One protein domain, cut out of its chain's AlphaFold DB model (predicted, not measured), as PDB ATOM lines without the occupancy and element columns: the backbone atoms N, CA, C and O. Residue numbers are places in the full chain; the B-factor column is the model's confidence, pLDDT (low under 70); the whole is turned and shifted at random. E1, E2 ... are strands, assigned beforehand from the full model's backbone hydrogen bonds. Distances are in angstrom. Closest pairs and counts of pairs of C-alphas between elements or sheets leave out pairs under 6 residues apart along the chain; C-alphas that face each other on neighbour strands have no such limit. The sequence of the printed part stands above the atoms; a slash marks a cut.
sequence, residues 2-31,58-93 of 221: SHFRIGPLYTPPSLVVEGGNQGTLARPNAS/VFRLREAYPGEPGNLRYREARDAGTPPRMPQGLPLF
ATOM      1  N   SER A   2     -33.051  17.233 -23.481       81.44
ATOM      2  CA  SER A   2     -32.850  17.846 -22.150       81.44
ATOM      3  C   SER A   2     -33.203  19.336 -22.043       81.44
ATOM      4  O   SER A   2     -33.553  19.800 -20.967       81.44
ATOM      5  N   HIS A   3     -33.135  20.073 -23.150       88.44
ATOM      6  CA  HIS A   3     -33.423  21.505 -23.199       88.44
ATOM      7  C   HIS A   3     -34.894  21.849 -23.481       88.44
ATOM      8  O   HIS A   3     -35.210  23.021 -23.637       88.44
ATOM      9  N   PHE A   4     -35.801  20.874 -23.580       90.69
ATOM     10  CA  PHE A   4     -37.225  21.133 -23.818       90.69
ATOM     11  C   PHE A   4     -38.055  20.762 -22.602       90.69
ATOM     12  O   PHE A   4     -37.848  19.712 -21.992       90.69
ATOM     13  N   ARG A   5     -39.062  21.583 -22.308       91.88
ATOM     14  CA  ARG A   5     -40.101  21.224 -21.349       91.88
ATOM     15  C   ARG A   5     -41.076  20.246 -22.006       91.88
ATOM     16  O   ARG A   5     -41.613  20.527 -23.074       91.88
ATOM     17  N   ILE A   6     -41.312  19.113 -21.353       90.75
ATOM     18  CA  ILE A   6     -42.280  18.086 -21.755       90.75
ATOM     19  C   ILE A   6     -43.140  17.775 -20.530       90.75
ATOM     20  O   ILE A   6     -42.630  17.755 -19.410       90.75
ATOM     21  N   GLY A   7     -44.435  17.543 -20.720       88.38
ATOM     22  CA  GLY A   7     -45.334  17.194 -19.624       88.38
ATOM     23  C   GLY A   7     -46.732  16.803 -20.111       88.38
ATOM     24  O   GLY A   7     -46.908  16.548 -21.304       88.38
ATOM     25  N   PRO A   8     -47.729  16.733 -19.207       89.56
ATOM     26  CA  PRO A   8     -49.111  16.387 -19.552       89.56
ATOM     27  C   PRO A   8     -49.763  17.428 -20.481       89.56
ATOM     28  O   PRO A   8     -49.201  18.496 -20.717       89.56
ATOM     29  N   LEU A   9     -50.978  17.137 -20.969       80.62
ATOM     30  CA  LEU A   9     -51.717  17.934 -21.970       80.62
ATOM     31  C   LEU A   9     -51.752  19.448 -21.689       80.62
ATOM     32  O   LEU A   9     -51.682  20.247 -22.616       80.62
ATOM     33  N   TYR A  10     -51.803  19.847 -20.419       86.44
ATOM     34  CA  TYR A  10     -51.876  21.251 -19.997       86.44
ATOM     35  C   TYR A  10     -50.517  21.864 -19.637       86.44
ATOM     36  O   TYR A  10     -50.445  22.829 -18.878       86.44
ATOM     37  N   THR A  11     -49.418  21.305 -20.146       93.31
ATOM     38  CA  THR A  11     -48.087  21.885 -19.937       93.31
ATOM     39  C   THR A  11     -48.010  23.231 -20.655       93.31
ATOM     40  O   THR A  11     -48.118  23.265 -21.882       93.31
ATOM     41  N   PRO A  12     -47.817  24.347 -19.930       93.12
ATOM     42  CA  PRO A  12     -47.880  25.663 -20.542       93.12
ATOM     43  C   PRO A  12     -46.666  25.904 -21.448       93.12
ATOM     44  O   PRO A  12     -45.591  25.345 -21.190       93.12
ATOM     45  N   PRO A  13     -46.790  26.782 -22.458       93.75
ATOM     46  CA  PRO A  13     -45.646  27.347 -23.164       93.75
ATOM     47  C   PRO A  13     -44.615  27.926 -22.192       93.75
ATOM     48  O   PRO A  13     -44.940  28.332 -21.075       93.75
ATOM     49  N   SER A  14     -43.356  27.974 -22.614       93.88
ATOM     50  CA  SER A  14     -42.261  28.402 -21.740       93.88
ATOM     51  C   SER A  14     -41.342  29.401 -22.424       93.88
ATOM     52  O   SER A  14     -41.201  29.380 -23.650       93.88
ATOM     53  N   LEU A  15     -40.714  30.255 -21.616       93.88
ATOM     54  CA  LEU A  15     -39.725  31.220 -22.077       93.88
ATOM     55  C   LEU A  15     -38.504  30.521 -22.666       93.88
ATOM     56  O   LEU A  15     -37.997  29.563 -22.081       93.88
ATOM     57  N   VAL A  16     -38.016  31.030 -23.791       92.25
ATOM     58  CA  VAL A  16     -36.716  30.618 -24.322       92.25
ATOM     59  C   VAL A  16     -35.614  31.241 -23.466       92.25
ATOM     60  O   VAL A  16     -35.637  32.436 -23.191       92.25
ATOM     61  N   VAL A  17     -34.657  30.418 -23.052       90.19
ATOM     62  CA  VAL A  17     -33.474  30.799 -22.280       90.19
ATOM     63  C   VAL A  17     -32.249  30.304 -23.039       90.19
ATOM     64  O   VAL A  17     -32.133  29.112 -23.337       90.19
ATOM     65  N   GLU A  18     -31.336  31.217 -23.364       85.94
ATOM     66  CA  GLU A  18     -30.085  30.895 -24.053       85.94
ATOM     67  C   GLU A  18     -29.263  29.872 -23.252       85.94
ATOM     68  O   GLU A  18     -29.177  29.951 -22.028       85.94
ATOM     69  N   GLY A  19     -28.735  28.844 -23.927       84.44
ATOM     70  CA  GLY A  19     -28.043  27.716 -23.283       84.44
ATOM     71  C   GLY A  19     -28.926  26.827 -22.388       84.44
ATOM     72  O   GLY A  19     -28.466  25.801 -21.891       84.44
ATOM     73  N   GLY A  20     -30.198  27.189 -22.198       90.06
ATOM     74  CA  GLY A  20     -31.134  26.551 -21.281       90.06
ATOM     75  C   GLY A  20     -32.389  26.058 -21.989       90.06
ATOM     76  O   GLY A  20     -32.313  25.283 -22.943       90.06
ATOM     77  N   ASN A  21     -33.551  26.470 -21.485       91.62
ATOM     78  CA  ASN A  21     -34.856  26.034 -21.967       91.62
ATOM     79  C   ASN A  21     -35.156  26.547 -23.387       91.62
ATOM     80  O   ASN A  21     -35.070  27.736 -23.661       91.62
ATOM     81  N   GLN A  22     -35.570  25.660 -24.283       91.06
ATOM     82  CA  GLN A  22     -35.811  25.940 -25.703       91.06
ATOM     83  C   GLN A  22     -37.302  25.978 -26.057       91.06
ATOM     84  O   GLN A  22     -37.651  26.093 -27.233       91.06
ATOM     85  N   GLY A  23     -38.181  25.888 -25.056       93.12
ATOM     86  CA  GLY A  23     -39.632  25.912 -25.217       93.12
ATOM     87  C   GLY A  23     -40.321  24.643 -24.718       93.12
ATOM     88  O   GLY A  23     -39.678  23.662 -24.335       93.12
ATOM     89  N   THR A  24     -41.652  24.665 -24.763       93.69
ATOM     90  CA  THR A  24     -42.483  23.512 -24.405       93.69
ATOM     91  C   THR A  24     -42.796  22.708 -25.652       93.69
ATOM     92  O   THR A  24     -43.445  23.209 -26.567       93.69
ATOM     93  N   LEU A  25     -42.352  21.458 -25.691       91.44
ATOM     94  CA  LEU A  25     -42.748  20.509 -26.721       91.44
ATOM     95  C   LEU A  25     -44.164  20.018 -26.413       91.44
ATOM     96  O   LEU A  25     -44.402  19.464 -25.338       91.44
ATOM     97  N   ALA A  26     -45.085  20.179 -27.355       89.94
ATOM     98  CA  ALA A  26     -46.437  19.664 -27.208       89.94
ATOM     99  C   ALA A  26     -46.975  19.065 -28.507       89.94
ATOM    100  O   ALA A  26     -46.529  19.374 -29.617       89.94
ATOM    101  N   ARG A  27     -47.925  18.151 -28.307       88.50
ATOM    102  CA  ARG A  27     -48.683  17.449 -29.331       88.50
ATOM    103  C   ARG A  27     -50.156  17.419 -28.882       88.50
ATOM    104  O   ARG A  27     -50.388  16.963 -27.760       88.50
ATOM    105  N   PRO A  28     -51.132  17.864 -29.698       88.38
ATOM    106  CA  PRO A  28     -51.003  18.260 -31.106       88.38
ATOM    107  C   PRO A  28     -50.142  19.513 -31.321       88.38
ATOM    108  O   PRO A  28     -49.788  20.210 -30.370       88.38
ATOM    109  N   ASN A  29     -49.743  19.746 -32.572       88.00
ATOM    110  CA  ASN A  29     -49.004  20.945 -32.955       88.00
ATOM    111  C   ASN A  29     -49.890  22.207 -32.826       88.00
ATOM    112  O   ASN A  29     -51.076  22.129 -32.508       88.00
ATOM    113  N   ALA A  30     -49.317  23.380 -33.090       86.62
ATOM    114  CA  ALA A  30     -50.018  24.663 -33.022       86.62
ATOM    115  C   ALA A  30     -51.200  24.786 -34.005       86.62
ATOM    116  O   ALA A  30     -52.108  25.568 -33.747       86.62
ATOM    117  N   SER A  31     -51.210  24.007 -35.091       84.50
ATOM    118  CA  SER A  31     -52.319  23.952 -36.052       84.50
ATOM    119  C   SER A  31     -53.454  23.016 -35.612       84.50
ATOM    120  O   SER A  31     -54.511  23.007 -36.236       84.50
ATOM    121  N   VAL A  58     -43.076  23.270 -30.886       91.06
ATOM    122  CA  VAL A  58     -42.404  23.809 -29.710       91.06
ATOM    123  C   VAL A  58     -42.993  25.185 -29.445       91.06
ATOM    124  O   VAL A  58     -42.754  26.121 -30.207       91.06
ATOM    125  N   PHE A  59     -43.763  25.305 -28.370       92.00
ATOM    126  CA  PHE A  59     -44.369  26.557 -27.947       92.00
ATOM    127  C   PHE A  59     -43.357  27.372 -27.148       92.00
ATOM    128  O   PHE A  59     -42.966  27.017 -26.028       92.00
ATOM    129  N   ARG A  60     -42.921  28.468 -27.765       93.38
ATOM    130  CA  ARG A  60     -41.865  29.345 -27.269       93.38
ATOM    131  C   ARG A  60     -42.433  30.704 -26.936       93.38
ATOM    132  O   ARG A  60     -43.124  31.302 -27.756       93.38
ATOM    133  N   LEU A  61     -42.090  31.195 -25.755       94.12
ATOM    134  CA  LEU A  61     -42.396  32.552 -25.344       94.12
ATOM    135  C   LEU A  61     -41.118  33.386 -25.269       94.12
ATOM    136  O   LEU A  61     -40.047  32.882 -24.931       94.12
ATOM    137  N   ARG A  62     -41.263  34.677 -25.539       93.19
ATOM    138  CA  ARG A  62     -40.298  35.728 -25.209       93.19
ATOM    139  C   ARG A  62     -41.028  36.884 -24.544       93.19
ATOM    140  O   ARG A  62     -42.243  37.017 -24.695       93.19
ATOM    141  N   GLU A  63     -40.292  37.726 -23.837       93.25
ATOM    142  CA  GLU A  63     -40.831  39.020 -23.424       93.25
ATOM    143  C   GLU A  63     -41.044  39.921 -24.649       93.25
ATOM    144  O   GLU A  63     -40.359  39.794 -25.674       93.25
ATOM    145  N   ALA A  64     -42.054  40.786 -24.570       92.25
ATOM    146  CA  ALA A  64     -42.269  41.819 -25.575       92.25
ATOM    147  C   ALA A  64     -41.088  42.803 -25.581       92.25
ATOM    148  O   ALA A  64     -40.573  43.169 -24.522       92.25
ATOM    149  N   TYR A  65     -40.662  43.241 -26.766       89.81
ATOM    150  CA  TYR A  65     -39.605  44.243 -26.869       89.81
ATOM    151  C   TYR A  65     -40.142  45.640 -26.513       89.81
ATOM    152  O   TYR A  65     -41.322  45.924 -26.747       89.81
ATOM    153  N   PRO A  66     -39.303  46.551 -25.983       90.25
ATOM    154  CA  PRO A  66     -39.702  47.940 -25.780       90.25
ATOM    155  C   PRO A  66     -40.231  48.571 -27.077       90.25
ATOM    156  O   PRO A  66     -39.567  48.525 -28.110       90.25
ATOM    157  N   GLY A  67     -41.434  49.152 -27.024       90.75
ATOM    158  CA  GLY A  67     -42.088  49.779 -28.181       90.75
ATOM    159  C   GLY A  67     -42.766  48.809 -29.156       90.75
ATOM    160  O   GLY A  67     -43.320  49.250 -30.159       90.75
ATOM    161  N   GLU A  68     -42.756  47.501 -28.881       92.31
ATOM    162  CA  GLU A  68     -43.444  46.522 -29.717       92.31
ATOM    163  C   GLU A  68     -44.979  46.666 -29.596       92.31
ATOM    164  O   GLU A  68     -45.497  46.700 -28.478       92.31
ATOM    165  N   PRO A  69     -45.741  46.719 -30.710       91.94
ATOM    166  CA  PRO A  69     -47.194  46.852 -30.651       91.94
ATOM    167  C   PRO A  69     -47.870  45.678 -29.932       91.94
ATOM    168  O   PRO A  69     -47.583  44.510 -30.220       91.94
ATOM    169  N   GLY A  70     -48.832  45.999 -29.065       89.62
ATOM    170  CA  GLY A  70     -49.639  45.042 -28.308       89.62
ATOM    171  C   GLY A  70     -49.584  45.281 -26.797       89.62
ATOM    172  O   GLY A  70     -48.789  46.071 -26.303       89.62
ATOM    173  N   ASN A  71     -50.452  44.593 -26.055       91.38
ATOM    174  CA  ASN A  71     -50.541  44.662 -24.590       91.38
ATOM    175  C   ASN A  71     -50.171  43.332 -23.902       91.38
ATOM    176  O   ASN A  71     -50.375  43.171 -22.699       91.38
ATOM    177  N   LEU A  72     -49.648  42.364 -24.659       93.19
ATOM    178  CA  LEU A  72     -49.221  41.073 -24.130       93.19
ATOM    179  C   LEU A  72     -47.789  41.172 -23.596       93.19
ATOM    180  O   LEU A  72     -46.868  41.473 -24.349       93.19
ATOM    181  N   ARG A  73     -47.594  40.846 -22.310       91.06
ATOM    182  CA  ARG A  73     -46.258  40.777 -21.683       91.06
ATOM    183  C   ARG A  73     -45.350  39.738 -22.347       91.06
ATOM    184  O   ARG A  73     -44.146  39.952 -22.462       91.06
ATOM    185  N   TYR A  74     -45.934  38.618 -22.763       93.12
ATOM    186  CA  TYR A  74     -45.235  37.518 -23.414       93.12
ATOM    187  C   TYR A  74     -45.789  37.301 -24.816       93.12
ATOM    188  O   TYR A  74     -47.005  37.280 -25.010       93.12
ATOM    189  N   ARG A  75     -44.895  37.112 -25.785       91.88
ATOM    190  CA  ARG A  75     -45.235  36.861 -27.187       91.88
ATOM    191  C   ARG A  75     -44.609  35.569 -27.674       91.88
ATOM    192  O   ARG A  75     -43.631  35.087 -27.106       91.88
ATOM    193  N   GLU A  76     -45.172  35.026 -28.745       90.69
ATOM    194  CA  GLU A  76     -44.602  33.868 -29.418       90.69
ATOM    195  C   GLU A  76     -43.212  34.204 -29.976       90.69
ATOM    196  O   GLU A  76     -43.021  35.203 -30.672       90.69
ATOM    197  N   ALA A  77     -42.233  33.358 -29.671       88.62
ATOM    198  CA  ALA A  77     -40.867  33.498 -30.159       88.62
ATOM    199  C   ALA A  77     -40.643  32.567 -31.364       88.62
ATOM    200  O   ALA A  77     -39.973  31.541 -31.243       88.62
ATOM    201  N   ARG A  78     -41.255  32.905 -32.511       77.94
ATOM    202  CA  ARG A  78     -41.229  32.078 -33.738       77.94
ATOM    203  C   ARG A  78     -39.816  31.822 -34.262       77.94
ATOM    204  O   ARG A  78     -39.519  30.699 -34.656       77.94
ATOM    205  N   ASP A  79     -38.949  32.828 -34.175       77.19
ATOM    206  CA  ASP A  79     -37.577  32.781 -34.701       77.19
ATOM    207  C   ASP A  79     -36.539  32.318 -33.667       77.19
ATOM    208  O   ASP A  79     -35.338  32.323 -33.930       77.19
ATOM    209  N   ALA A  80     -36.980  31.943 -32.463       72.81
ATOM    210  CA  ALA A  80     -36.088  31.595 -31.368       72.81
ATOM    211  C   ALA A  80     -35.938  30.080 -31.192       72.81
ATOM    212  O   ALA A  80     -36.875  29.303 -31.382       72.81
ATOM    213  N   GLY A  81     -34.761  29.683 -30.711       68.00
ATOM    214  CA  GLY A  81     -34.443  28.321 -30.302       68.00
ATOM    215  C   GLY A  81     -34.295  27.317 -31.446       68.00
ATOM    216  O   GLY A  81     -34.598  27.577 -32.607       68.00
ATOM    217  N   THR A  82     -33.806  26.124 -31.122       73.31
ATOM    218  CA  THR A  82     -33.606  25.049 -32.109       73.31
ATOM    219  C   THR A  82     -34.801  24.087 -32.096       73.31
ATOM    220  O   THR A  82     -35.309  23.778 -31.015       73.31
ATOM    221  N   PRO A  83     -35.313  23.598 -33.242       75.06
ATOM    222  CA  PRO A  83     -36.306  22.527 -33.248       75.06
ATOM    223  C   PRO A  83     -35.668  21.190 -32.823       75.06
ATOM    224  O   PRO A  83     -34.542  20.891 -33.226       75.06
ATOM    225  N   PRO A  84     -36.361  20.356 -32.032       78.88
ATOM    226  CA  PRO A  84     -35.855  19.049 -31.651       78.88
ATOM    227  C   PRO A  84     -35.889  18.116 -32.861       78.88
ATOM    228  O   PRO A  84     -36.949  17.804 -33.394       78.88
ATOM    229  N   ARG A  85     -34.724  17.633 -33.284       74.31
ATOM    230  CA  ARG A  85     -34.609  16.580 -34.296       74.31
ATOM    231  C   ARG A  85     -33.955  15.354 -33.683       74.31
ATOM    232  O   ARG A  85     -33.083  15.489 -32.821       74.31
ATOM    233  N   MET A  86     -34.378  14.170 -34.117       80.25
ATOM    234  CA  MET A  86     -33.609  12.956 -33.848       80.25
ATOM    235  C   MET A  86     -32.291  13.011 -34.633       80.25
ATOM    236  O   MET A  86     -32.160  13.829 -35.558       80.25
ATOM    237  N   PRO A  87     -31.297  12.168 -34.289       81.00
ATOM    238  CA  PRO A  87     -30.105  12.016 -35.112       81.00
ATOM    239  C   PRO A  87     -30.463  11.864 -36.596       81.00
ATOM    240  O   PRO A  87     -31.479  11.261 -36.937       81.00
ATOM    241  N   GLN A  88     -29.632  12.441 -37.467       83.38
ATOM    242  CA  GLN A  88     -29.793  12.400 -38.930       83.38
ATOM    243  C   GLN A  88     -31.047  13.119 -39.468       83.38
ATOM    244  O   GLN A  88     -31.399  12.953 -40.627       83.38
ATOM    245  N   GLY A  89     -31.707  13.958 -38.661       83.00
ATOM    246  CA  GLY A  89     -32.835  14.775 -39.121       83.00
ATOM    247  C   GLY A  89     -34.179  14.049 -39.147       83.00
ATOM    248  O   GLY A  89     -35.161  14.613 -39.625       83.00
ATOM    249  N   LEU A  90     -34.242  12.834 -38.596       87.50
ATOM    250  CA  LEU A  90     -35.470  12.051 -38.527       87.50
ATOM    251  C   LEU A  90     -36.525  12.689 -37.600       87.50
ATOM    252  O   LEU A  90     -36.170  13.367 -36.621       87.50
ATOM    253  N   PRO A  91     -37.828  12.461 -37.873       86.00
ATOM    254  CA  PRO A  91     -38.900  12.921 -37.007       86.00
ATOM    255  C   PRO A  91     -38.770  12.380 -35.587       86.00
ATOM    256  O   PRO A  91     -38.344  11.252 -35.347       86.00
ATOM    257  N   LEU A  92     -39.176  13.214 -34.635       85.00
ATOM    258  CA  LEU A  92     -39.121  12.904 -33.212       85.00
ATOM    259  C   LEU A  92     -40.156  11.867 -32.773       85.00
ATOM    260  O   LEU A  92     -39.902  11.074 -31.869       85.00
ATOM    261  N   PHE A  93     -41.336  11.904 -33.386       86.31
ATOM    262  CA  PHE A  93     -42.478  11.086 -33.002       86.31
ATOM    263  C   PHE A  93     -42.725   9.968 -34.003       86.31
ATOM    264  O   PHE A  93     -42.352  10.068 -35.167       86.31
TER     265      PHE A  93
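What this domain is: This is residues 2 to 31 and 58 to 93 of the 221 residues of an uncharacterized protein of Acidobacteria bacterium (UniProt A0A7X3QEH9). There is little regular structure here: a small staggered sheet, E1 - E2 - E3, with a looped stretch, residues 2 to 23, that folds back on itself and pairs residues 14 to 15 in parallel with 60 to 61 of E2. Residues 66 to 71 and 86 to 91 stick out at opposite ends of the elongated whole. The 66 printed residues hold no named helix and three strands, E1, E2, E3 along the chain, antiparallel; the class is all strand, with only 12 residues in named elements. It is only just loose, close to compact, radius of gyration of the C-alphas 13.0 A, spanning 40 by 25 by 21 A.

Where its parts are: E2, residues 58 to 63, is 16.5 A long. E1, residues 24 to 26, begins at C-alpha 24 (-42.483, 23.512, -24.405); E3, residues 74 to 76, ends at C-alpha 76 (-44.602, 33.868, -29.418).

How they stand to each other: E1 pairs with residues 58 to 59 of E2, N 59 to O 24 at 2.8 A. The hairpin E2 and E3 has N 62 and O 75 at 2.9 A. E1 and E3 are apart.

The domain as a whole: Residues 32 to 57 are not printed, an 11.8 A gap between C-alphas 31 and 58. Residue 81 is under pLDDT 70.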